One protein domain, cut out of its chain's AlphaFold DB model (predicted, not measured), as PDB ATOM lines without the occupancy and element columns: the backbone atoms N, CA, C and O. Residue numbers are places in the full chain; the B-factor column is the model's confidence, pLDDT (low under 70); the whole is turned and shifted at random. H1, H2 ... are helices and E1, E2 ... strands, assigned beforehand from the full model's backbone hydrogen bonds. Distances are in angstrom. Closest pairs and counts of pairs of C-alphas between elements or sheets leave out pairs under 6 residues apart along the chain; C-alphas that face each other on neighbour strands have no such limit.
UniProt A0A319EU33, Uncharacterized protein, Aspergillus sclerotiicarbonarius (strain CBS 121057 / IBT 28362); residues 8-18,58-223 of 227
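Overview. This is residues 8 to 18 and 58 to 223 of the 227 residues of an uncharacterized protein of Aspergillus sclerotiicarbonarius (strain CBS 121057 / IBT 28362) (UniProt A0A319EU33). Mostly loops, with little regular structure, surround a small twisted antiparallel sheet, E3 E4 E1 E5; H1 lies over one face, H2 grazes it, and the E6-E7 hairpin is a separate sheet. The 177 printed residues, 56 in named elements, run E1 E2 H1 E3 H2 E4 E5 E6 E7, class mixed. The whole is compact, radius of gyration of the C-alphas 15.7 A, spanning 48 by 35 by 30 A.

Arrangement. Start at E1, residues 8 to 12: within hydrogen-bond range you find N 10 and O 183 of E5, residues 181 to 184, at 2.8 A, and N 9 and O 157 of E4, residues 153 to 159, at 2.8 A. E2, residues 77 to 79, pairs with no named strand. H1, residues 91 to 98, is on the sheet at a height of 10.1 A; its closest C-alpha pair with edge strand E3, residues 110 to 113, is Ile 98 and Trp 111, 6.4 A. N 111 of E3 and O 158 of E4, its antiparallel neighbour, are within hydrogen-bond range at 2.8 A. H2, residues 125 to 139, only grazes the sheet. E6, residues 194 to 198, and E7, residues 201 to 205, form a hairpin, N 196 to O 203 2.9 A. In H1 and H2 every O i to N i+4 pair is within hydrogen-bond range.

Along the chain. Find C-alpha 8 at (-4.919, 41.847, -35.811), where E1 begins. H2 runs 20.9 A and E4 18.4 A; E7 ends at (9.924, 38.485, -40.711).

Size, cuts and confidence. Residues 19 to 57 are cut out, C-alphas 18 and 58 being 25.8 A apart. The E4 to E5 link, 21 residues, is long. Residues under pLDDT 70 include 8 to 18 and 214 to 223.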
ATOM      1  N   VAL A   8      -4.016  41.164 -34.873       54.31
ATOM      2  CA  VAL A   8      -4.919  41.847 -35.811       54.31
ATOM      3  C   VAL A   8      -4.122  42.432 -36.974       54.31
ATOM      4  O   VAL A   8      -3.242  43.280 -36.807       54.31
ATOM      5  N   MET A   9      -4.451  41.973 -38.174       53.69
ATOM      6  CA  MET A   9      -3.843  42.375 -39.433       53.69
ATOM      7  C   MET A   9      -4.897  43.054 -40.305       53.69
ATOM      8  O   MET A   9      -5.911  42.452 -40.641       53.69
ATOM      9  N   ILE A  10      -4.643  44.285 -40.738       55.09
ATOM     10  CA  ILE A  10      -5.390  44.882 -41.849       55.09
ATOM     11  C   ILE A  10      -4.692  44.458 -43.139       55.09
ATOM     12  O   ILE A  10      -3.538  44.817 -43.382       55.09
ATOM     13  N   ARG A  11      -5.393  43.707 -43.985       51.69
ATOM     14  CA  ARG A  11      -4.959  43.403 -45.346       51.69
ATOM     15  C   ARG A  11      -5.566  44.438 -46.294       51.69
ATOM     16  O   ARG A  11      -6.776  44.457 -46.523       51.69
ATOM     17  N   LYS A  12      -4.716  45.297 -46.855       45.88
ATOM     18  CA  LYS A  12      -5.063  46.222 -47.940       45.88
ATOM     19  C   LYS A  12      -4.459  45.618 -49.217       45.88
ATOM     20  O   LYS A  12      -3.250  45.674 -49.404       45.88
ATOM     21  N   SER A  13      -5.244  44.918 -50.033       34.09
ATOM     22  CA  SER A  13      -4.778  44.435 -51.338       34.09
ATOM     23  C   SER A  13      -5.505  45.162 -52.449       34.09
ATOM     24  O   SER A  13      -6.724  45.183 -52.425       34.09
ATOM     25  N   GLU A  14      -4.733  45.717 -53.384       37.16
ATOM     26  CA  GLU A  14      -4.951  45.712 -54.843       37.16
ATOM     27  C   GLU A  14      -4.101  46.812 -55.472       37.16
ATOM     28  O   GLU A  14      -4.062  47.925 -54.965       37.16
ATOM     29  N   PHE A  15      -3.416  46.486 -56.567       41.03
ATOM     30  CA  PHE A  15      -2.573  47.398 -57.334       41.03
ATOM     31  C   PHE A  15      -3.167  47.495 -58.742       41.03
ATOM     32  O   PHE A  15      -3.252  46.478 -59.418       41.03
ATOM     33  N   LEU A  16      -3.570  48.683 -59.198       33.56
ATOM     34  CA  LEU A  16      -4.109  48.890 -60.548       33.56
ATOM     35  C   LEU A  16      -3.043  49.486 -61.472       33.56
ATOM     36  O   LEU A  16      -3.002  50.696 -61.672       33.56
ATOM     37  N   GLY A  17      -2.196  48.637 -62.055       30.56
ATOM     38  CA  GLY A  17      -1.195  49.075 -63.029       30.56
ATOM     39  C   GLY A  17      -1.819  49.490 -64.365       30.56
ATOM     40  O   GLY A  17      -2.283  48.648 -65.134       30.56
ATOM     41  N   GLY A  18      -1.770  50.787 -64.681       30.27
ATOM     42  CA  GLY A  18      -1.855  51.263 -66.061       30.27
ATOM     43  C   GLY A  18      -0.641  50.775 -66.858       30.27
ATOM     44  O   GLY A  18       0.481  50.820 -66.366       30.27
ATOM     45  N   GLN A  58      20.445  38.742 -62.743       63.94
ATOM     46  CA  GLN A  58      20.474  39.137 -61.340       63.94
ATOM     47  C   GLN A  58      19.652  40.412 -61.150       63.94
ATOM     48  O   GLN A  58      20.007  41.476 -61.653       63.94
ATOM     49  N   SER A  59      18.553  40.308 -60.404       65.69
ATOM     50  CA  SER A  59      17.791  41.471 -59.953       65.69
ATOM     51  C   SER A  59      18.180  41.832 -58.521       65.69
ATOM     52  O   SER A  59      18.303  40.956 -57.668       65.69
ATOM     53  N   SER A  60      18.335  43.127 -58.235       64.88
ATOM     54  CA  SER A  60      18.443  43.640 -56.862       64.88
ATOM     55  C   SER A  60      17.085  43.712 -56.148       64.88
ATOM     56  O   SER A  60      17.021  44.136 -54.995       64.88
ATOM     57  N   ALA A  61      15.997  43.356 -56.837       71.75
ATOM     58  CA  ALA A  61      14.655  43.306 -56.279       71.75
ATOM     59  C   ALA A  61      14.502  42.148 -55.287       71.75
ATOM     60  O   ALA A  61      14.930  41.023 -55.550       71.75
ATOM     61  N   SER A  62      13.826  42.407 -54.170       79.12
ATOM     62  CA  SER A  62      13.362  41.347 -53.278       79.12
ATOM     63  C   SER A  62      11.992  40.830 -53.731       79.12
ATOM     64  O   SER A  62      11.200  41.577 -54.292       79.12
ATOM     65  N   PHE A  63      11.669  39.572 -53.428       80.69
ATOM     66  CA  PHE A  63      10.311  39.017 -53.570       80.69
ATOM     67  C   PHE A  63       9.419  39.330 -52.350       80.69
ATOM     68  O   PHE A  63       8.276  38.892 -52.240       80.69
ATOM     69  N   ILE A  64       9.960  40.047 -51.364       82.88
ATOM     70  CA  ILE A  64       9.244  40.499 -50.174       82.88
ATOM     71  C   ILE A  64       9.878  41.791 -49.660       82.88
ATOM     72  O   ILE A  64      11.093  41.869 -49.477       82.88
ATOM     73  N   ALA A  65       9.058  42.806 -49.403       83.62
ATOM     74  CA  ALA A  65       9.524  44.091 -48.895       83.62
ATOM     75  C   ALA A  65       9.068  44.310 -47.454       83.62
ATOM     76  O   ALA A  65       8.006  43.858 -47.034       83.62
ATOM     77  N   GLY A  66       9.882  45.016 -46.677       80.31
ATOM     78  CA  GLY A  66       9.571  45.371 -45.306       80.31
ATOM     79  C   GLY A  66      10.020  46.796 -44.993       80.31
ATOM     80  O   GLY A  66      11.169  47.141 -45.227       80.31
ATOM     81  N   TYR A  67       9.128  47.612 -44.449       78.88
ATOM     82  CA  TYR A  67       9.338  48.982 -44.003       78.88
ATOM     83  C   TYR A  67       8.723  49.340 -42.629       78.88
ATOM     84  O   TYR A  67       7.514  49.462 -42.505       78.88
ATOM     85  N   TYR A  68       9.539  49.588 -41.606       78.31
ATOM     86  CA  TYR A  68       9.042  50.005 -40.288       78.31
ATOM     87  C   TYR A  68       8.969  51.533 -40.169       78.31
ATOM     88  O   TYR A  68       9.971  52.208 -40.414       78.31
ATOM     89  N   ASN A  69       7.810  52.065 -39.761       79.00
ATOM     90  CA  ASN A  69       7.623  53.487 -39.461       79.00
ATOM     91  C   ASN A  69       7.031  53.679 -38.050       79.00
ATOM     92  O   ASN A  69       5.827  53.503 -37.869       79.00
ATOM     93  N   PRO A  70       7.840  54.077 -37.048       73.62
ATOM     94  CA  PRO A  70       7.358  54.296 -35.683       73.62
ATOM     95  C   PRO A  70       6.464  55.535 -35.553       73.62
ATOM     96  O   PRO A  70       5.820  55.706 -34.527       73.62
ATOM     97  N   SER A  71       6.446  56.416 -36.553       80.44
ATOM     98  CA  SER A  71       5.652  57.648 -36.558       80.44
ATOM     99  C   SER A  71       4.429  57.551 -37.469       80.44
ATOM    100  O   SER A  71       3.798  58.569 -37.745       80.44
ATOM    101  N   ALA A  72       4.101  56.343 -37.936       83.75
ATOM    102  CA  ALA A  72       2.939  56.100 -38.773       83.75
ATOM    103  C   ALA A  72       1.645  56.491 -38.054       83.75
ATOM    104  O   ALA A  72       1.446  56.211 -36.866       83.75
ATOM    105  N   ALA A  73       0.735  57.113 -38.800       87.50
ATOM    106  CA  ALA A  73      -0.601  57.400 -38.308       87.50
ATOM    107  C   ALA A  73      -1.329  56.093 -37.950       87.50
ATOM    108  O   ALA A  73      -1.312  55.132 -38.710       87.50
ATOM    109  N   VAL A  74      -2.022  56.049 -36.810       87.06
ATOM    110  CA  VAL A  74      -2.918  54.924 -36.493       87.06
ATOM    111  C   VAL A  74      -4.168  54.989 -37.379       87.06
ATOM    112  O   VAL A  74      -4.679  56.084 -37.596       87.06
ATOM    113  N   PRO A  75      -4.722  53.870 -37.870       90.69
ATOM    114  CA  PRO A  75      -5.828  53.911 -38.834       90.69
ATOM    115  C   PRO A  75      -7.150  54.446 -38.275       90.69
ATOM    116  O   PRO A  75      -8.027  54.834 -39.043       90.69
ATOM    117  N   GLY A  76      -7.329  54.441 -36.949       92.50
ATOM    118  CA  GLY A  76      -8.630  54.706 -36.331       92.50
ATOM    119  C   GLY A  76      -9.642  53.614 -36.681       92.50
ATOM    120  O   GLY A  76     -10.677  53.907 -37.275       92.50
ATOM    121  N   LEU A  77      -9.308  52.355 -36.371       93.69
ATOM    122  CA  LEU A  77     -10.168  51.203 -36.644       93.69
ATOM    123  C   LEU A  77     -11.478  51.315 -35.851       93.69
ATOM    124  O   LEU A  77     -11.468  51.435 -34.627       93.69
ATOM    125  N   CYS A  78     -12.603  51.242 -36.552       96.00
ATOM    126  CA  CYS A  78     -13.941  51.240 -35.979       96.00
ATOM    127  C   CYS A  78     -14.748  50.088 -36.569       96.00
ATOM    128  O   CYS A  78     -14.772  49.903 -37.785       96.00
ATOM    129  N   ILE A  79     -15.425  49.332 -35.712       96.50
ATOM    130  CA  ILE A  79     -16.319  48.244 -36.111       96.50
ATOM    131  C   ILE A  79     -17.686  48.574 -35.521       96.50
ATOM    132  O   ILE A  79     -17.771  48.670 -34.301       96.50
ATOM    133  N   PRO A  80     -18.759  48.759 -36.308       95.75
ATOM    134  CA  PRO A  80     -20.031  49.278 -35.796       95.75
ATOM    135  C   PRO A  80     -20.612  48.524 -34.588       95.75
ATOM    136  O   PRO A  80     -21.198  49.146 -33.706       95.75
ATOM    137  N   SER A  81     -20.422  47.204 -34.514       94.31
ATOM    138  CA  SER A  81     -20.868  46.352 -33.400       94.31
ATOM    139  C   SER A  81     -20.017  46.460 -32.128       94.31
ATOM    140  O   SER A  81     -20.472  46.036 -31.067       94.31
ATOM    141  N   VAL A  82     -18.798  47.000 -32.217       95.50
ATOM    142  CA  VAL A  82     -17.829  47.087 -31.106       95.50
ATOM    143  C   VAL A  82     -17.536  48.543 -30.715       95.50
ATOM    144  O   VAL A  82     -17.345  48.849 -29.543       95.50
ATOM    145  N   GLY A  83     -17.537  49.455 -31.686       96.00
ATOM    146  CA  GLY A  83     -17.095  50.839 -31.560       96.00
ATOM    147  C   GLY A  83     -15.655  51.041 -32.040       96.00
ATOM    148  O   GLY A  83     -15.148  50.317 -32.900       96.00
ATOM    149  N   ASN A  84     -15.001  52.070 -31.501       95.50
ATOM    150  CA  ASN A  84     -13.625  52.413 -31.853       95.50
ATOM    151  C   ASN A  84     -12.642  51.498 -31.117       95.50
ATOM    152  O   ASN A  84     -12.600  51.500 -29.885       95.50
ATOM    153  N   ILE A  85     -11.818  50.784 -31.880       92.62
ATOM    154  CA  ILE A  85     -10.783  49.885 -31.372       92.62
ATOM    155  C   ILE A  85      -9.521  50.692 -31.078       92.62
ATOM    156  O   ILE A  85      -9.030  51.446 -31.927       92.62
ATOM    157  N   ARG A  86      -8.987  50.539 -29.866       90.00
ATOM    158  CA  ARG A  86      -7.748  51.206 -29.457       90.00
ATOM    159  C   ARG A  86      -6.536  50.344 -29.788       90.00
ATOM    160  O   ARG A  86      -6.627  49.127 -29.900       90.00
ATOM    161  N   VAL A  87      -5.394  51.004 -29.954       87.69
ATOM    162  CA  VAL A  87      -4.091  50.343 -30.071       87.69
ATOM    163  C   VAL A  87      -3.215  50.751 -28.874       87.69
ATOM    164  O   VAL A  87      -3.244  51.931 -28.509       87.69
ATOM    165  N   PRO A  88      -2.446  49.832 -28.262       89.44
ATOM    166  CA  PRO A  88      -2.372  48.404 -28.575       89.44
ATOM    167  C   PRO A  88      -3.689  47.668 -28.333       89.44
ATOM    168  O   PRO A  88      -4.421  47.998 -27.404       89.44
ATOM    169  N   ILE A  89      -4.002  46.711 -29.202       89.38
ATOM    170  CA  ILE A  89      -5.247  45.948 -29.139       89.38
ATOM    171  C   ILE A  89      -5.161  45.021 -27.936       89.38
ATOM    172  O   ILE A  89      -4.249  44.196 -27.848       89.38
ATOM    173  N   SER A  90      -6.105  45.180 -27.010       88.50
ATOM    174  CA  SER A  90      -6.177  44.344 -25.821       88.50
ATOM    175  C   SER A  90      -6.811  42.982 -26.134       88.50
ATOM    176  O   SER A  90      -7.509  42.831 -27.145       88.50
ATOM    177  N   PRO A  91      -6.632  41.978 -25.261       88.62
ATOM    178  CA  PRO A  91      -7.306  40.690 -25.401       88.62
ATOM    179  C   PRO A  91      -8.837  40.815 -25.414       88.62
ATOM    180  O   PRO A  91      -9.516  40.064 -26.116       88.62
ATOM    181  N   GLU A  92      -9.395  41.761 -24.657       90.75
ATOM    182  CA  GLU A  92     -10.833  42.048 -24.610       90.75
ATOM    183  C   GLU A  92     -11.332  42.625 -25.932       90.75
ATOM    184  O   GLU A  92     -12.320  42.123 -26.472       90.75
ATOM    185  N   ASP A  93     -10.625  43.622 -26.477       91.31
ATOM    186  CA  ASP A  93     -10.941  44.204 -27.782       91.31
ATOM    187  C   ASP A  93     -10.824  43.137 -28.875       91.31
ATOM    188  O   ASP A  93     -11.745  42.971 -29.670       91.31
ATOM    189  N   ALA A  94      -9.763  42.326 -28.876       91.00
ATOM    190  CA  ALA A  94      -9.609  41.240 -29.840       91.00
ATOM    191  C   ALA A  94     -10.768  40.228 -29.776       91.00
ATOM    192  O   ALA A  94     -11.329  39.872 -30.813       91.00
ATOM    193  N   LYS A  95     -11.189  39.814 -28.571       91.62
ATOM    194  CA  LYS A  95     -12.365  38.944 -28.375       91.62
ATOM    195  C   LYS A  95     -13.654  39.608 -28.866       91.62
ATOM    196  O   LYS A  95     -14.509  38.929 -29.432       91.62
ATOM    197  N   ALA A  96     -13.816  40.914 -28.654       93.19
ATOM    198  CA  ALA A  96     -14.976  41.658 -29.136       93.19
ATOM    199  C   ALA A  96     -15.007  41.746 -30.669       93.19
ATOM    200  O   ALA A  96     -16.070  41.565 -31.269       93.19
ATOM    201  N   ILE A  97     -13.849  41.942 -31.307       92.81
ATOM    202  CA  ILE A  97     -13.747  41.935 -32.767       92.81
ATOM    203  C   ILE A  97     -14.064  40.541 -33.321       92.81
ATOM    204  O   ILE A  97     -14.909  40.438 -34.205       92.81
ATOM    205  N   ILE A  98     -13.479  39.473 -32.758       92.31
ATOM    206  CA  ILE A  98     -13.719  38.081 -33.190       92.31
ATOM    207  C   ILE A  98     -15.214  37.736 -33.181       92.31
ATOM    208  O   ILE A  98     -15.700  37.100 -34.109       92.31
ATOM    209  N   ARG A  99     -15.980  38.211 -32.188       94.62
ATOM    210  CA  ARG A  99     -17.446  38.010 -32.134       94.62
ATOM    211  C   ARG A  99     -18.208  38.646 -33.299       94.62
ATOM    212  O   ARG A  99     -19.353  38.275 -33.533       94.62
ATOM    213  N   SER A 100     -17.605  39.618 -33.975       93.88
ATOM    214  CA  SER A 100     -18.169  40.271 -35.159       93.88
ATOM    215  C   SER A 100     -17.686  39.628 -36.464       93.88
ATOM    216  O   SER A 100     -18.289  39.866 -37.508       93.88
ATOM    217  N   CYS A 101     -16.614  38.832 -36.413       93.00
ATOM    218  CA  CYS A 101     -16.008  38.172 -37.561       93.00
ATOM    219  C   CYS A 101     -16.757  36.906 -37.984       93.00
ATOM    220  O   CYS A 101     -17.469  36.272 -37.205       93.00
ATOM    221  N   HIS A 102     -16.486  36.472 -39.211       92.25
ATOM    222  CA  HIS A 102     -16.721  35.097 -39.639       92.25
ATOM    223  C   HIS A 102     -15.391  34.331 -39.727       92.25
ATOM    224  O   HIS A 102     -14.325  34.947 -39.804       92.25
ATOM    225  N   PRO A 103     -15.413  32.986 -39.693       90.50
ATOM    226  CA  PRO A 103     -14.211  32.196 -39.919       90.50
ATOM    227  C   PRO A 103     -13.599  32.512 -41.285       90.50
ATOM    228  O   PRO A 103     -14.314  32.601 -42.287       90.50
ATOM    229  N   SER A 104     -12.277  32.649 -41.323       84.31
ATOM    230  CA  SER A 104     -11.540  32.806 -42.572       84.31
ATOM    231  C   SER A 104     -11.408  31.450 -43.281       84.31
ATOM    232  O   SER A 104     -11.084  30.456 -42.618       84.31
ATOM    233  N   PRO A 105     -11.597  31.372 -44.612       77.62
ATOM    234  CA  PRO A 105     -11.487  30.119 -45.365       77.62
ATOM    235  C   PRO A 105     -10.135  29.405 -45.209       77.62
ATOM    236  O   PRO A 105     -10.062  28.177 -45.270       77.62
ATOM    237  N   ASP A 106      -9.065  30.173 -44.984       63.84
ATOM    238  CA  ASP A 106      -7.683  29.719 -45.163       63.84
ATOM    239  C   ASP A 106      -6.965  29.312 -43.859       63.84
ATOM    240  O   ASP A 106      -5.792  28.915 -43.897       63.84
ATOM    241  N   GLY A 107      -7.618  29.408 -42.691       63.47
ATOM    242  CA  GLY A 107      -6.930  29.257 -41.404       63.47
ATOM    243  C   GLY A 107      -7.801  28.753 -40.256       63.47
ATOM    244  O   GLY A 107      -8.812  29.348 -39.894       63.47
ATOM    245  N   LYS A 108      -7.364  27.664 -39.613       71.75
ATOM    246  CA  LYS A 108      -7.940  27.214 -38.338       71.75
ATOM    247  C   LYS A 108      -7.603  28.259 -37.267       71.75
ATOM    248  O   LYS A 108      -6.425  28.524 -37.056       71.75
ATOM    249  N   GLY A 109      -8.616  28.827 -36.610       80.62
ATOM    250  CA  GLY A 109      -8.435  29.918 -35.637       80.62
ATOM    251  C   GLY A 109      -8.161  31.286 -36.278       80.62
ATOM    252  O   GLY A 109      -7.652  32.188 -35.619       80.62
ATOM    253  N   SER A 110      -8.439  31.437 -37.575       86.06
ATOM    254  CA  SER A 110      -8.361  32.720 -38.277       86.06
ATOM    255  C   SER A 110      -9.763  33.255 -38.537       86.06
ATOM    256  O   SER A 110     -10.642  32.526 -38.997       86.06
ATOM    257  N   TRP A 111      -9.953  34.536 -38.264       90.44
ATOM    258  CA  TRP A 111     -11.228  35.241 -38.333       90.44
ATOM    259  C   TRP A 111     -11.089  36.447 -39.244       90.44
ATOM    260  O   TRP A 111     -10.021  37.061 -39.276       90.44
ATOM    261  N   GLU A 112     -12.137  36.795 -39.983       91.88
ATOM    262  CA  GLU A 112     -12.074  37.921 -40.906       91.88
ATOM    263  C   GLU A 112     -13.332  38.793 -40.918       91.88
ATOM    264  O   GLU A 112     -14.410  38.376 -40.485       91.88
ATOM    265  N   LEU A 113     -13.138  40.042 -41.348       92.12
ATOM    266  CA  LEU A 113     -14.189  40.988 -41.708       92.12
ATOM    267  C   LEU A 113     -13.934  41.527 -43.109       92.12
ATOM    268  O   LEU A 113     -12.803  41.911 -43.437       92.12
ATOM    269  N   ASP A 114     -15.011  41.652 -43.870       92.12
ATOM    270  CA  ASP A 114     -15.034  42.347 -45.145       92.12
ATOM    271  C   ASP A 114     -14.878  43.869 -44.959       92.12
ATOM    272  O   ASP A 114     -15.251  44.414 -43.913       92.12
ATOM    273  N   PRO A 115     -14.404  44.608 -45.982       90.44
ATOM    274  CA  PRO A 115     -14.197  46.058 -45.912       90.44
ATOM    275  C   PRO A 115     -15.462  46.848 -45.570       90.44
ATOM    276  O   PRO A 115     -15.380  47.946 -45.033       90.44
ATOM    277  N   SER A 116     -16.639  46.300 -45.877       94.62
ATOM    278  CA  SER A 116     -17.934  46.919 -45.575       94.62
ATOM    279  C   SER A 116     -18.312  46.847 -44.090       94.62
ATOM    280  O   SER A 116     -19.215  47.561 -43.656       94.62
ATOM    281  N   GLN A 117     -17.638  46.003 -43.304       95.81
ATOM    282  CA  GLN A 117     -17.965  45.739 -41.901       95.81
ATOM    283  C   GLN A 117     -17.121  46.557 -40.912       95.81
ATOM    284  O   GLN A 117     -17.359  46.497 -39.705       95.81
ATOM    285  N   PHE A 118     -16.142  47.324 -41.392       95.06
ATOM    286  CA  PHE A 118     -15.307  48.183 -40.558       95.06
ATOM    287  C   PHE A 118     -14.919  49.468 -41.291       95.06
ATOM    288  O   PHE A 118     -15.000  49.571 -42.508       95.06
ATOM    289  N   ALA A 119     -14.485  50.467 -40.532       94.44
ATOM    290  CA  ALA A 119     -14.025  51.744 -41.056       94.44
ATOM    291  C   ALA A 119     -12.648  52.093 -40.493       94.44
ATOM    292  O   ALA A 119     -12.338  51.799 -39.338       94.44
ATOM    293  N   LEU A 120     -11.838  52.763 -41.311       93.56
ATOM    294  CA  LEU A 120     -10.556  53.344 -40.919       93.56
ATOM    295  C   LEU A 120     -10.741  54.863 -40.905       93.56
ATOM    296  O   LEU A 120     -10.771  55.509 -41.950       93.56
ATOM    297  N   GLN A 121     -10.995  55.411 -39.721       94.31
ATOM    298  CA  GLN A 121     -11.545  56.757 -39.563       94.31
ATOM    299  C   GLN A 121     -10.492  57.868 -39.560       94.31
ATOM    300  O   GLN A 121     -10.862  59.036 -39.643       94.31
ATOM    301  N   ASN A 122      -9.198  57.550 -39.439       93.00
ATOM    302  CA  ASN A 122      -8.159  58.575 -39.420       93.00
ATOM    303  C   ASN A 122      -7.887  59.105 -40.843       93.00
ATOM    304  O   ASN A 122      -7.343  58.361 -41.660       93.00
ATOM    305  N   PRO A 123      -8.142  60.392 -41.148       91.81
ATOM    306  CA  PRO A 123      -7.902  60.944 -42.484       91.81
ATOM    307  C   PRO A 123      -6.429  60.914 -42.916       91.81
ATOM    308  O   PRO A 123      -6.137  60.928 -44.107       91.81
ATOM    309  N   GLN A 124      -5.491  60.865 -41.963       91.50
ATOM    310  CA  GLN A 124      -4.057  60.751 -42.257       91.50
ATOM    311  C   GLN A 124      -3.648  59.334 -42.685       91.50
ATOM    312  O   GLN A 124      -2.559  59.145 -43.223       91.50
ATOM    313  N   TRP A 125      -4.511  58.335 -42.471       89.44
ATOM    314  CA  TRP A 125      -4.207  56.940 -42.774       89.44
ATOM    315  C   TRP A 125      -3.978  56.691 -44.263       89.44
ATOM    316  O   TRP A 125      -3.080  55.941 -44.631       89.44
ATOM    317  N   GLU A 126      -4.746  57.342 -45.136       88.62
ATOM    318  CA  GLU A 126      -4.619  57.113 -46.577       88.62
ATOM    319  C   GLU A 126      -3.265  57.599 -47.112       88.62
ATOM    320  O   GLU A 126      -2.627  56.923 -47.922       88.62
ATOM    321  N   ALA A 127      -2.773  58.728 -46.589       89.38
ATOM    322  CA  ALA A 127      -1.436  59.223 -46.897       89.38
ATOM    323  C   ALA A 127      -0.344  58.269 -46.386       89.38
ATOM    324  O   ALA A 127       0.642  58.031 -47.086       89.38
ATOM    325  N   GLU A 128      -0.530  57.689 -45.197       88.38
ATOM    326  CA  GLU A 128       0.396  56.703 -44.632       88.38
ATOM    327  C   GLU A 128       0.450  55.424 -45.480       88.38
ATOM    328  O   GLU A 128       1.533  54.948 -45.826       88.38
ATOM    329  N   VAL A 129      -0.704  54.916 -45.928       87.56
ATOM    330  CA  VAL A 129      -0.745  53.791 -46.871       87.56
ATOM    331  C   VAL A 129       0.012  54.126 -48.153       87.56
ATOM    332  O   VAL A 129       0.781  53.292 -48.630       87.56
ATOM    333  N   GLY A 130      -0.165  55.327 -48.709       87.69
ATOM    334  CA  GLY A 130       0.577  55.755 -49.896       87.69
ATOM    335  C   GLY A 130       2.095  55.674 -49.697       87.69
ATOM    336  O   GLY A 130       2.824  55.225 -50.583       87.69
ATOM    337  N   GLN A 131       2.590  56.023 -48.506       87.88
ATOM    338  CA  GLN A 131       4.004  55.853 -48.166       87.88
ATOM    339  C   GLN A 131       4.408  54.377 -48.106       87.88
ATOM    340  O   GLN A 131       5.445  54.015 -48.668       87.88
ATOM    341  N   PHE A 132       3.592  53.516 -47.489       86.56
ATOM    342  CA  PHE A 132       3.844  52.073 -47.464       86.56
ATOM    343  C   PHE A 132       3.917  51.489 -48.873       86.56
ATOM    344  O   PHE A 132       4.865  50.767 -49.173       86.56
ATOM    345  N   VAL A 133       2.983  51.862 -49.750       86.56
ATOM    346  CA  VAL A 133       2.936  51.459 -51.161       86.56
ATOM    347  C   VAL A 133       4.186  51.911 -51.923       86.56
ATOM    348  O   VAL A 133       4.782  51.129 -52.660       86.56
ATOM    349  N   ASN A 134       4.664  53.135 -51.697       87.19
ATOM    350  CA  ASN A 134       5.892  53.616 -52.337       87.19
ATOM    351  C   ASN A 134       7.136  52.841 -51.873       87.19
ATOM    352  O   ASN A 134       7.982  52.460 -52.685       87.19
ATOM    353  N   LYS A 135       7.258  52.582 -50.566       86.88
ATOM    354  CA  LYS A 135       8.373  51.801 -50.000       86.88
ATOM    355  C   LYS A 135       8.359  50.360 -50.490       86.88
ATOM    356  O   LYS A 135       9.406  49.784 -50.766       86.88
ATOM    357  N   ALA A 136       7.165  49.812 -50.613       84.44
ATOM    358  CA  ALA A 136       6.881  48.509 -51.162       84.44
ATOM    359  C   ALA A 136       7.332  48.362 -52.619       84.44
ATOM    360  O   ALA A 136       8.160  47.504 -52.906       84.44
ATOM    361  N   VAL A 137       6.853  49.231 -53.512       85.50
ATOM    362  CA  VAL A 137       7.257  49.270 -54.930       85.50
ATOM    363  C   VAL A 137       8.774  49.354 -55.062       85.50
ATOM    364  O   VAL A 137       9.374  48.557 -55.783       85.50
ATOM    365  N   ALA A 138       9.401  50.260 -54.306       86.50
ATOM    366  CA  ALA A 138      10.849  50.423 -54.313       86.50
ATOM    367  C   ALA A 138      11.585  49.161 -53.827       86.50
ATOM    368  O   ALA A 138      12.533  48.716 -54.470       86.50
ATOM    369  N   GLY A 139      11.143  48.556 -52.720       84.12
ATOM    370  CA  GLY A 139      11.759  47.344 -52.163       84.12
ATOM    371  C   GLY A 139      11.626  46.110 -53.061       84.12
ATOM    372  O   GLY A 139      12.445  45.194 -52.987       84.12
ATOM    373  N   LEU A 140      10.619  46.103 -53.930       81.88
ATOM    374  CA  LEU A 140      10.362  45.040 -54.899       81.88
ATOM    375  C   LEU A 140      10.945  45.336 -56.283       81.88
ATOM    376  O   LEU A 140      10.726  44.568 -57.214       81.88
ATOM    377  N   GLY A 141      11.662  46.453 -56.438       86.31
ATOM    378  CA  GLY A 141      12.255  46.855 -57.712       86.31
ATOM    379  C   GLY A 141      11.235  47.067 -58.833       86.31
ATOM    380  O   GLY A 141      11.590  46.939 -60.004       86.31
ATOM    381  N   ILE A 142       9.977  47.372 -58.502       84.19
ATOM    382  CA  ILE A 142       8.950  47.653 -59.504       84.19
ATOM    383  C   ILE A 142       9.202  49.044 -60.082       84.19
ATOM    384  O   ILE A 142       9.204  50.045 -59.366       84.19
ATOM    385  N   ILE A 143       9.376  49.104 -61.400       85.12
ATOM    386  CA  ILE A 143       9.482  50.355 -62.147       85.12
ATOM    387  C   ILE A 143       8.077  50.718 -62.635       85.12
ATOM    388  O   ILE A 143       7.596  50.182 -63.631       85.12
ATOM    389  N   ALA A 144       7.406  51.603 -61.902       81.62
ATOM    390  CA  ALA A 144       6.075  52.110 -62.224       81.62
ATOM    391  C   ALA A 144       5.955  53.581 -61.805       81.62
ATOM    392  O   ALA A 144       6.690  54.039 -60.924       81.62
ATOM    393  N   ASN A 145       5.013  54.323 -62.396       82.25
ATOM    394  CA  ASN A 145       4.692  55.642 -61.861       82.25
ATOM    395  C   ASN A 145       3.984  55.465 -60.509       82.25
ATOM    396  O   ASN A 145       3.046  54.671 -60.424       82.25
ATOM    397  N   PRO A 146       4.342  56.234 -59.464       75.88
ATOM    398  CA  PRO A 146       3.680  56.137 -58.161       75.88
ATOM    399  C   PRO A 146       2.158  56.342 -58.210       75.88
ATOM    400  O   PRO A 146       1.437  55.804 -57.380       75.88
ATOM    401  N   ALA A 147       1.654  57.099 -59.191       78.94
ATOM    402  CA  ALA A 147       0.220  57.329 -59.379       78.94
ATOM    403  C   ALA A 147      -0.546  56.099 -59.911       78.94
ATOM    404  O   ALA A 147      -1.760  56.008 -59.709       78.94
ATOM    405  N   ASP A 148       0.164  55.162 -60.547       83.56
ATOM    406  CA  ASP A 148      -0.378  53.934 -61.147       83.56
ATOM    407  C   ASP A 148      -0.355  52.760 -60.156       83.56
ATOM    408  O   ASP A 148      -0.711  51.636 -60.486       83.56
ATOM    409  N   VAL A 149       0.106  52.992 -58.930       82.56
ATOM    410  CA  VAL A 149       0.250  51.965 -57.908       82.56
ATOM    411  C   VAL A 149      -0.529  52.422 -56.688       82.56
ATOM    412  O   VAL A 149      -0.176  53.389 -56.019       82.56
ATOM    413  N   LYS A 150      -1.618  51.716 -56.406       83.62
ATOM    414  CA  LYS A 150      -2.503  51.991 -55.273       83.62
ATOM    415  C   LYS A 150      -2.612  50.744 -54.407       83.62
ATOM    416  O   LYS A 150      -2.044  49.714 -54.746       83.62
ATOM    417  N   ALA A 151      -3.269  50.886 -53.264       83.75
ATOM    418  CA  ALA A 151      -3.685  49.774 -52.429       83.75
ATOM    419  C   ALA A 151      -5.193  49.907 -52.211       83.75
ATOM    420  O   ALA A 151      -5.650  51.001 -51.870       83.75
ATOM    421  N   GLU A 152      -5.950  48.822 -52.345       84.62
ATOM    422  CA  GLU A 152      -7.379  48.800 -52.006       84.62
ATOM    423  C   GLU A 152      -7.624  47.982 -50.740       84.62
ATOM    424  O   GLU A 152      -6.830  47.127 -50.353       84.62
ATOM    425  N   LEU A 153      -8.659  48.330 -49.981       87.06
ATOM    426  CA  LEU A 153      -8.953  47.655 -48.720       87.06
ATOM    427  C   LEU A 153      -9.627  46.318 -49.002       87.06
ATOM    428  O   LEU A 153     -10.672  46.304 -49.636       87.06
ATOM    429  N   TYR A 154      -9.056  45.222 -48.492       86.81
ATOM    430  CA  TYR A 154      -9.552  43.882 -48.801       86.81
ATOM    431  C   TYR A 154     -10.166  43.163 -47.612       86.81
ATOM    432  O   TYR A 154     -11.284  42.690 -47.729       86.81
ATOM    433  N   LYS A 155      -9.476  43.072 -46.471       89.12
ATOM    434  CA  LYS A 155     -10.064  42.477 -45.262       89.12
ATOM    435  C   LYS A 155      -9.320  42.839 -43.989       89.12
ATOM    436  O   LYS A 155      -8.129  43.151 -44.015       89.12
ATOM    437  N   LEU A 156     -10.013  42.740 -42.864       91.62
ATOM    438  CA  LEU A 156      -9.393  42.647 -41.545       91.62
ATOM    439  C   LEU A 156      -9.257  41.167 -41.189       91.62
ATOM    440  O   LEU A 156     -10.214  40.419 -41.340       91.62
ATOM    441  N   LEU A 157      -8.091  40.751 -40.710       90.62
ATOM    442  CA  LEU A 157      -7.812  39.402 -40.234       90.62
ATOM    443  C   LEU A 157      -7.447  39.433 -38.755       90.62
ATOM    444  O   LEU A 157      -6.677  40.291 -38.324       90.62
ATOM    445  N   ILE A 158      -7.945  38.458 -38.002       90.00
ATOM    446  CA  ILE A 158      -7.528  38.192 -36.628       90.00
ATOM    447  C   ILE A 158      -7.095  36.742 -36.501       90.00
ATOM    448  O   ILE A 158      -7.811  35.828 -36.907       90.00
ATOM    449  N   TYR A 159      -5.918  36.541 -35.923       88.06
ATOM    450  CA  TYR A 159      -5.380  35.226 -35.607       88.06
ATOM    451  C   TYR A 159      -5.482  34.981 -34.111       88.06
ATOM    452  O   TYR A 159      -4.939  35.763 -33.329       88.06
ATOM    453  N   GLU A 160      -6.154  33.894 -33.742       86.94
ATOM    454  CA  GLU A 160      -6.139  33.372 -32.381       86.94
ATOM    455  C   GLU A 160      -4.848  32.616 -32.060       86.94
ATOM    456  O   GLU A 160      -4.038  32.302 -32.938       86.94
ATOM    457  N   GLU A 161      -4.664  32.289 -30.782       85.19
ATOM    458  CA  GLU A 161      -3.595  31.399 -30.346       85.19
ATOM    459  C   GLU A 161      -3.578  30.097 -31.161       85.19
ATOM    460  O   GLU A 161      -4.592  29.421 -31.359       85.19
ATOM    461  N   GLY A 162      -2.389  29.733 -31.645       84.06
ATOM    462  CA  GLY A 162      -2.184  28.529 -32.449       84.06
ATOM    463  C   GLY A 162      -2.723  28.621 -33.878       84.06
ATOM    464  O   GLY A 162      -2.553  27.667 -34.643       84.06
ATOM    465  N   ALA A 163      -3.333  29.744 -34.266       84.19
ATOM    466  CA  ALA A 163      -3.759  29.965 -35.634       84.19
ATOM    467  C   ALA A 163      -2.555  30.160 -36.559       84.19
ATOM    468  O   ALA A 163      -1.553  30.793 -36.221       84.19
ATOM    469  N   PHE A 164      -2.666  29.617 -37.765       79.62
ATOM    470  CA  PHE A 164      -1.673  29.801 -38.810       79.62
ATOM    471  C   PHE A 164      -2.337  29.726 -40.178       79.62
ATOM    472  O   PHE A 164      -3.287  28.970 -40.392       79.62
ATOM    473  N   SER A 165      -1.787  30.470 -41.131       77.81
ATOM    474  CA  SER A 165      -2.095  30.271 -42.542       77.81
ATOM    475  C   SER A 165      -1.183  29.186 -43.102       77.81
ATOM    476  O   SER A 165       0.034  29.205 -42.888       77.81
ATOM    477  N   ARG A 166      -1.758  28.225 -43.831       80.69
ATOM    478  CA  ARG A 166      -0.957  27.232 -44.562       80.69
ATOM    479  C   ARG A 166      -0.091  27.934 -45.612       80.69
ATOM    480  O   ARG A 166      -0.497  28.987 -46.105       80.69
ATOM    481  N   PRO A 167       1.066  27.371 -46.002       81.88
ATOM    482  CA  PRO A 167       1.772  27.841 -47.187       81.88
ATOM    483  C   PRO A 167       0.820  27.834 -48.389       81.88
ATOM    484  O   PRO A 167       0.231  26.804 -48.708       81.88
ATOM    485  N   HIS A 168       0.642  28.989 -49.014       77.69
ATOM    486  CA  HIS A 168      -0.212  29.178 -50.186       77.69
ATOM    487  C   HIS A 168       0.427  30.222 -51.097       77.69
ATOM    488  O   HIS A 168       1.332  30.936 -50.663       77.69
ATOM    489  N   GLN A 169      -0.056  30.338 -52.331       78.62
ATOM    490  CA  GLN A 169       0.159  31.500 -53.195       78.62
ATOM    491  C   GLN A 169      -1.039  32.447 -53.044       78.62
ATOM    492  O   GLN A 169      -2.149  31.976 -52.818       78.62
ATOM    493  N   ASP A 170      -0.819  33.762 -53.091       73.75
ATOM    494  CA  ASP A 170      -1.919  34.722 -53.016       73.75
ATOM    495  C   ASP A 170      -2.730  34.616 -54.305       73.75
ATOM    496  O   ASP A 170      -2.153  34.601 -55.394       73.75
ATOM    497  N   SER A 171      -4.050  34.549 -54.172       71.62
ATOM    498  CA  SER A 171      -4.960  34.629 -55.311       71.62
ATOM    499  C   SER A 171      -4.952  36.040 -55.894       71.62
ATOM    500  O   SER A 171      -5.001  37.014 -55.141       71.62
ATOM    501  N   GLU A 172      -4.920  36.152 -57.224       75.06
ATOM    502  CA  GLU A 172      -5.218  37.407 -57.919       75.06
ATOM    503  C   GLU A 172      -6.713  37.679 -57.780       75.06
ATOM    504  O   GLU A 172      -7.540  37.010 -58.397       75.06
ATOM    505  N   ASN A 173      -7.053  38.629 -56.910       71.00
ATOM    506  CA  ASN A 173      -8.444  38.971 -56.616       71.00
ATOM    507  C   ASN A 173      -8.949  40.154 -57.460       71.00
ATOM    508  O   ASN A 173     -10.149  40.406 -57.487       71.00
ATOM    509  N   ALA A 174      -8.053  40.835 -58.182       70.69
ATOM    510  CA  ALA A 174      -8.382  41.889 -59.134       70.69
ATOM    511  C   ALA A 174      -7.368  41.923 -60.281       70.69
ATOM    512  O   ALA A 174      -6.189  41.622 -60.086       70.69
ATOM    513  N   ASN A 175      -7.819  42.342 -61.463       74.75
ATOM    514  CA  ASN A 175      -6.965  42.451 -62.642       74.75
ATOM    515  C   ASN A 175      -5.788  43.400 -62.395       74.75
ATOM    516  O   ASN A 175      -5.985  44.581 -62.100       74.75
ATOM    517  N   GLY A 176      -4.570  42.902 -62.609       76.12
ATOM    518  CA  GLY A 176      -3.354  43.709 -62.493       76.12
ATOM    519  C   GLY A 176      -2.779  43.762 -61.079       76.12
ATOM    520  O   GLY A 176      -1.818  44.501 -60.853       76.12
ATOM    521  N   MET A 177      -3.315  42.961 -60.148       78.75
ATOM    522  CA  MET A 177      -2.800  42.865 -58.788       78.75
ATOM    523  C   MET A 177      -1.336  42.414 -58.794       78.75
ATOM    524  O   MET A 177      -1.000  41.293 -59.166       78.75
ATOM    525  N   LEU A 178      -0.465  43.294 -58.312       76.50
ATOM    526  CA  LEU A 178       0.963  43.017 -58.195       76.50
ATOM    527  C   LEU A 178       1.283  42.189 -56.949       76.50
ATOM    528  O   LEU A 178       2.168  41.343 -56.989       76.50
ATOM    529  N   GLY A 179       0.558  42.407 -55.847       79.69
ATOM    530  CA  GLY A 179       0.763  41.704 -54.583       79.69
ATOM    531  C   GLY A 179      -0.156  42.164 -53.457       79.69
ATOM    532  O   GLY A 179      -1.142  42.864 -53.681       79.69
ATOM    533  N   THR A 180       0.210  41.800 -52.227       82.69
ATOM    534  CA  THR A 180      -0.570  42.061 -51.014       82.69
ATOM    535  C   THR A 180       0.188  42.974 -50.052       82.69
ATOM    536  O   THR A 180       1.281  42.638 -49.589       82.69
ATOM    537  N   LEU A 181      -0.436  44.083 -49.643       84.94
ATOM    538  CA  LEU A 181       0.035  44.883 -48.515       84.94
ATOM    539  C   LEU A 181      -0.665  44.439 -47.219       84.94
ATOM    540  O   LEU A 181      -1.883  44.533 -47.067       84.94
ATOM    541  N   ALA A 182       0.127  43.952 -46.267       86.56
ATOM    542  CA  ALA A 182      -0.328  43.614 -44.924       86.56
ATOM    543  C   ALA A 182       0.190  44.655 -43.928       86.56
ATOM    544  O   ALA A 182       1.395  44.915 -43.860       86.56
ATOM    545  N   VAL A 183      -0.718  45.234 -43.144       85.56
ATOM    546  CA  VAL A 183      -0.382  46.164 -42.067       85.56
ATOM    547  C   VAL A 183      -0.800  45.563 -40.734       85.56
ATOM    548  O   VAL A 183      -1.952  45.191 -40.525       85.56
ATOM    549  N   TYR A 184       0.165  45.457 -39.830       85.12
ATOM    550  CA  TYR A 184      -0.010  44.871 -38.508       85.12
ATOM    551  C   TYR A 184      -0.341  45.986 -37.532       85.12
ATOM    552  O   TYR A 184       0.405  46.967 -37.454       85.12
ATOM    553  N   LEU A 185      -1.455  45.854 -36.817       87.06
ATOM    554  CA  LEU A 185      -1.775  46.782 -35.743       87.06
ATOM    555  C   LEU A 185      -1.009  46.394 -34.480       87.06
ATOM    556  O   LEU A 185      -0.740  45.207 -34.287       87.06
ATOM    557  N   PRO A 186      -0.661  47.366 -33.620       87.06
ATOM    558  CA  PRO A 186      -0.025  47.059 -32.353       87.06
ATOM    559  C   PRO A 186      -0.948  46.151 -31.539       87.06
ATOM    560  O   PRO A 186      -2.085  46.515 -31.240       87.06
ATOM    561  N   SER A 187      -0.473  44.955 -31.231       87.12
ATOM    562  CA  SER A 187      -1.116  43.975 -30.368       87.12
ATOM    563  C   SER A 187      -0.020  43.088 -29.805       87.12
ATOM    564  O   SER A 187       0.852  42.616 -30.542       87.12
ATOM    565  N   LYS A 188      -0.029  42.866 -28.494       87.31
ATOM    566  CA  LYS A 188       0.873  41.881 -27.901       87.31
ATOM    567  C   LYS A 188       0.587  40.524 -28.549       87.31
ATOM    568  O   LYS A 188      -0.565  40.225 -28.835       87.31
ATOM    569  N   HIS A 189       1.630  39.765 -28.871       84.62
ATOM    570  CA  HIS A 189       1.512  38.398 -29.384       84.62
ATOM    571  C   HIS A 189       2.871  37.702 -29.390       84.62
ATOM    572  O   HIS A 189       3.919  38.354 -29.460       84.62
ATOM    573  N   GLU A 190       2.844  36.373 -29.420       86.62
ATOM    574  CA  GLU A 190       4.007  35.527 -29.672       86.62
ATOM    575  C   GLU A 190       3.910  34.876 -31.060       86.62
ATOM    576  O   GLU A 190       2.828  34.603 -31.575       86.62
ATOM    577  N   GLY A 191       5.051  34.636 -31.709       87.19
ATOM    578  CA  GLY A 191       5.061  34.084 -33.066       87.19
ATOM    579  C   GLY A 191       4.574  35.088 -34.117       87.19
ATOM    580  O   GLY A 191       5.153  36.166 -34.238       87.19
ATOM    581  N   GLY A 192       3.593  34.696 -34.940       80.62
ATOM    582  CA  GLY A 192       3.062  35.529 -36.034       80.62
ATOM    583  C   GLY A 192       4.030  35.755 -37.204       80.62
ATOM    584  O   GLY A 192       3.808  36.627 -38.041       80.62
ATOM    585  N   ASN A 193       5.118  34.981 -37.272       85.44
ATOM    586  CA  ASN A 193       6.179  35.193 -38.251       85.44
ATOM    587  C   ASN A 193       5.660  35.070 -39.689       85.44
ATOM    588  O   ASN A 193       5.111  34.038 -40.076       85.44
ATOM    589  N   VAL A 194       5.957  36.069 -40.514       83.56
ATOM    590  CA  VAL A 194       5.714  35.998 -41.954       83.56
ATOM    591  C   VAL A 194       6.876  35.281 -42.602       83.56
ATOM    592  O   VAL A 194       8.026  35.694 -42.461       83.56
ATOM    593  N   ILE A 195       6.582  34.205 -43.319       85.12
ATOM    594  CA  ILE A 195       7.572  33.442 -44.068       85.12
ATOM    595  C   ILE A 195       7.196  33.543 -45.536       85.12
ATOM    596  O   ILE A 195       6.100  33.145 -45.921       85.12
ATOM    597  N   ALA A 196       8.114  34.059 -46.341       83.81
ATOM    598  CA  ALA A 196       7.976  34.091 -47.784       83.81
ATOM    599  C   ALA A 196       9.080  33.246 -48.412       83.81
ATOM    600  O   ALA A 196      10.224  33.253 -47.948       83.81
ATOM    601  N   SER A 197       8.727  32.548 -49.482       85.81
ATOM    602  CA  SER A 197       9.658  31.761 -50.280       85.81
ATOM    603  C   SER A 197       9.460  32.091 -51.751       85.81
ATOM    604  O   SER A 197       8.324  32.271 -52.194       85.81
ATOM    605  N   HIS A 198      10.555  32.150 -52.496       82.75
ATOM    606  CA  HIS A 198      10.564  32.332 -53.939       82.75
ATOM    607  C   HIS A 198      11.763  31.577 -54.515       82.75
ATOM    608  O   HIS A 198      12.908  31.889 -54.180       82.75
ATOM    609  N   ARG A 199      11.500  30.579 -55.368       82.94
ATOM    610  CA  ARG A 199      12.510  29.600 -55.813       82.94
ATOM    611  C   ARG A 199      13.229  28.991 -54.593       82.94
ATOM    612  O   ARG A 199      12.563  28.609 -53.632       82.94
ATOM    613  N   ASP A 200      14.559  28.956 -54.603       83.50
ATOM    614  CA  ASP A 200      15.381  28.444 -53.497       83.50
ATOM    615  C   ASP A 200      15.573  29.457 -52.353       83.50
ATOM    616  O   ASP A 200      16.148  29.134 -51.311       83.50
ATOM    617  N   ALA A 201      15.091  30.694 -52.516       83.50
ATOM    618  CA  ALA A 201      15.212  31.733 -51.506       83.50
ATOM    619  C   ALA A 201      14.047  31.683 -50.510       83.50
ATOM    620  O   ALA A 201      12.877  31.543 -50.874       83.50
ATOM    621  N   ARG A 202      14.371  31.865 -49.226       87.50
ATOM    622  CA  ARG A 202      13.402  31.959 -48.132       87.50
ATOM    623  C   ARG A 202      13.762  33.110 -47.207       87.50
ATOM    624  O   ARG A 202      14.905  33.243 -46.778       87.50
ATOM    625  N   THR A 203      12.762  33.900 -46.838       84.44
ATOM    626  CA  THR A 203      12.902  35.037 -45.926       84.44
ATOM    627  C   THR A 203      11.839  34.956 -44.837       84.44
ATOM    628  O   THR A 203      10.706  34.544 -45.084       84.44
ATOM    629  N   GLN A 204      12.204  35.343 -43.614       83.69
ATOM    630  CA  GLN A 204      11.305  35.370 -42.466       83.69
ATOM    631  C   GLN A 204      11.314  36.749 -41.801       83.69
ATOM    632  O   GLN A 204      12.375  37.280 -41.481       83.69
ATOM    633  N   PHE A 205      10.127  37.280 -41.508       80.94
ATOM    634  CA  PHE A 205       9.924  38.485 -40.711       80.94
ATOM    635  C   PHE A 205       9.265  38.120 -39.383       80.94
ATOM    636  O   PHE A 205       8.185  37.536 -39.358       80.94
ATOM    637  N   LYS A 206       9.919  38.462 -38.270       84.25
ATOM    638  CA  LYS A 206       9.428  38.145 -36.921       84.25
ATOM    639  C   LYS A 206       8.595  39.275 -36.345       84.25
ATOM    640  O   LYS A 206       9.228  40.231 -35.917       84.25
ATOM    641  N   THR A 207       7.266  39.192 -36.313       81.19
ATOM    642  CA  THR A 207       6.336  40.275 -35.897       81.19
ATOM    643  C   THR A 207       6.353  40.567 -34.391       81.19
ATOM    644  O   THR A 207       6.307  41.732 -34.007       81.19
ATOM    645  N   ALA A 208       6.521  39.542 -33.550       83.94
ATOM    646  CA  ALA A 208       6.404  39.639 -32.090       83.94
ATOM    647  C   ALA A 208       7.329  40.648 -31.356       83.94
ATOM    648  O   ALA A 208       6.854  41.325 -30.452       83.94
ATOM    649  N   PRO A 209       8.629  40.827 -31.686       85.44
ATOM    650  CA  PRO A 209       9.549  41.605 -30.838       85.44
ATOM    651  C   PRO A 209       9.182  43.078 -30.607       85.44
ATOM    652  O   PRO A 209       9.702  43.695 -29.685       85.44
ATOM    653  N   THR A 210       8.341  43.665 -31.459       78.31
ATOM    654  CA  THR A 210       7.860  45.050 -31.323       78.31
ATOM    655  C   THR A 210       6.342  45.117 -31.408       78.31
ATOM    656  O   THR A 210       5.805  46.156 -31.762       78.31
ATOM    657  N   SER A 211       5.640  44.011 -31.179       80.62
ATOM    658  CA  SER A 211       4.227  43.916 -31.527       80.62
ATOM    659  C   SER A 211       3.303  44.685 -30.592       80.62
ATOM    660  O   SER A 211       2.326  45.260 -31.054       80.62
ATOM    661  N   GLU A 212       3.629  44.748 -29.302       82.38
ATOM    662  CA  GLU A 212       2.783  45.413 -28.311       82.38
ATOM    663  C   GLU A 212       2.786  46.935 -28.489       82.38
ATOM    664  O   GLU A 212       1.729  47.534 -28.602       82.38
ATOM    665  N   PHE A 213       3.960  47.567 -28.585       78.69
ATOM    666  CA  PHE A 213       4.074  49.036 -28.625       78.69
ATOM    667  C   PHE A 213       4.670  49.596 -29.916       78.69
ATOM    668  O   PHE A 213       4.742  50.815 -30.083       78.69
ATOM    669  N   GLY A 214       5.115  48.742 -30.838       66.06
ATOM    670  CA  GLY A 214       5.490  49.191 -32.171       66.06
ATOM    671  C   GLY A 214       4.231  49.634 -32.900       66.06
ATOM    672  O   GLY A 214       3.391  48.804 -33.227       66.06
ATOM    673  N   LEU A 215       4.097  50.943 -33.111       52.16
ATOM    674  CA  LEU A 215       3.027  51.569 -33.893       52.16
ATOM    675  C   LEU A 215       2.907  50.934 -35.299       52.16
ATOM    676  O   LEU A 215       3.880  50.341 -35.772       52.16
ATOM    677  N   PRO A 216       1.721  50.999 -35.952       46.38
ATOM    678  CA  PRO A 216       1.401  50.196 -37.129       46.38
ATOM    679  C   PRO A 216       2.364  50.508 -38.263       46.38
ATOM    680  O   PRO A 216       2.284  51.519 -38.946       46.38
ATOM    681  N   GLY A 217       3.319  49.616 -38.422       40.84
ATOM    682  CA  GLY A 217       4.499  49.899 -39.200       40.84
ATOM    683  C   GLY A 217       5.299  48.634 -39.282       40.84
ATOM    684  O   GLY A 217       6.456  48.629 -38.909       40.84
ATOM    685  N   LEU A 218       4.646  47.586 -39.795       37.38
ATOM    686  CA  LEU A 218       5.252  46.507 -40.562       37.38
ATOM    687  C   LEU A 218       5.934  45.374 -39.818       37.38
ATOM    688  O   LEU A 218       6.822  45.639 -39.021       37.38
ATOM    689  N   ARG A 219       5.647  44.140 -40.281       44.00
ATOM    690  CA  ARG A 219       6.636  43.091 -40.607       44.00
ATOM    691  C   ARG A 219       6.113  42.126 -41.684       44.00
ATOM    692  O   ARG A 219       5.498  41.120 -41.368       44.00
ATOM    693  N   GLY A 220       6.429  42.432 -42.947       35.84
ATOM    694  CA  GLY A 220       6.273  41.548 -44.108       35.84
ATOM    695  C   GLY A 220       5.232  42.038 -45.113       35.84
ATOM    696  O   GLY A 220       4.040  41.826 -44.927       35.84
ATOM    697  N   MET A 221       5.677  42.661 -46.204       42.38
ATOM    698  CA  MET A 221       4.848  42.872 -47.384       42.38
ATOM    699  C   MET A 221       5.051  41.733 -48.373       42.38
ATOM    700  O   MET A 221       6.058  41.670 -49.073       42.38
ATOM    701  N   ARG A 222       4.068  40.849 -48.469       42.19
ATOM    702  CA  ARG A 222       4.079  39.767 -49.442       42.19
ATOM    703  C   ARG A 222       3.819  40.312 -50.847       42.19
ATOM    704  O   ARG A 222       2.695  40.681 -51.172       42.19
ATOM    705  N   MET A 223       4.825  40.272 -51.713       40.62
ATOM    706  CA  MET A 223       4.584  40.328 -53.150       40.62
ATOM    707  C   MET A 223       5.155  39.079 -53.802       40.62
ATOM    708  O   MET A 223       6.315  39.017 -54.185       40.62
TER     709      MET A 223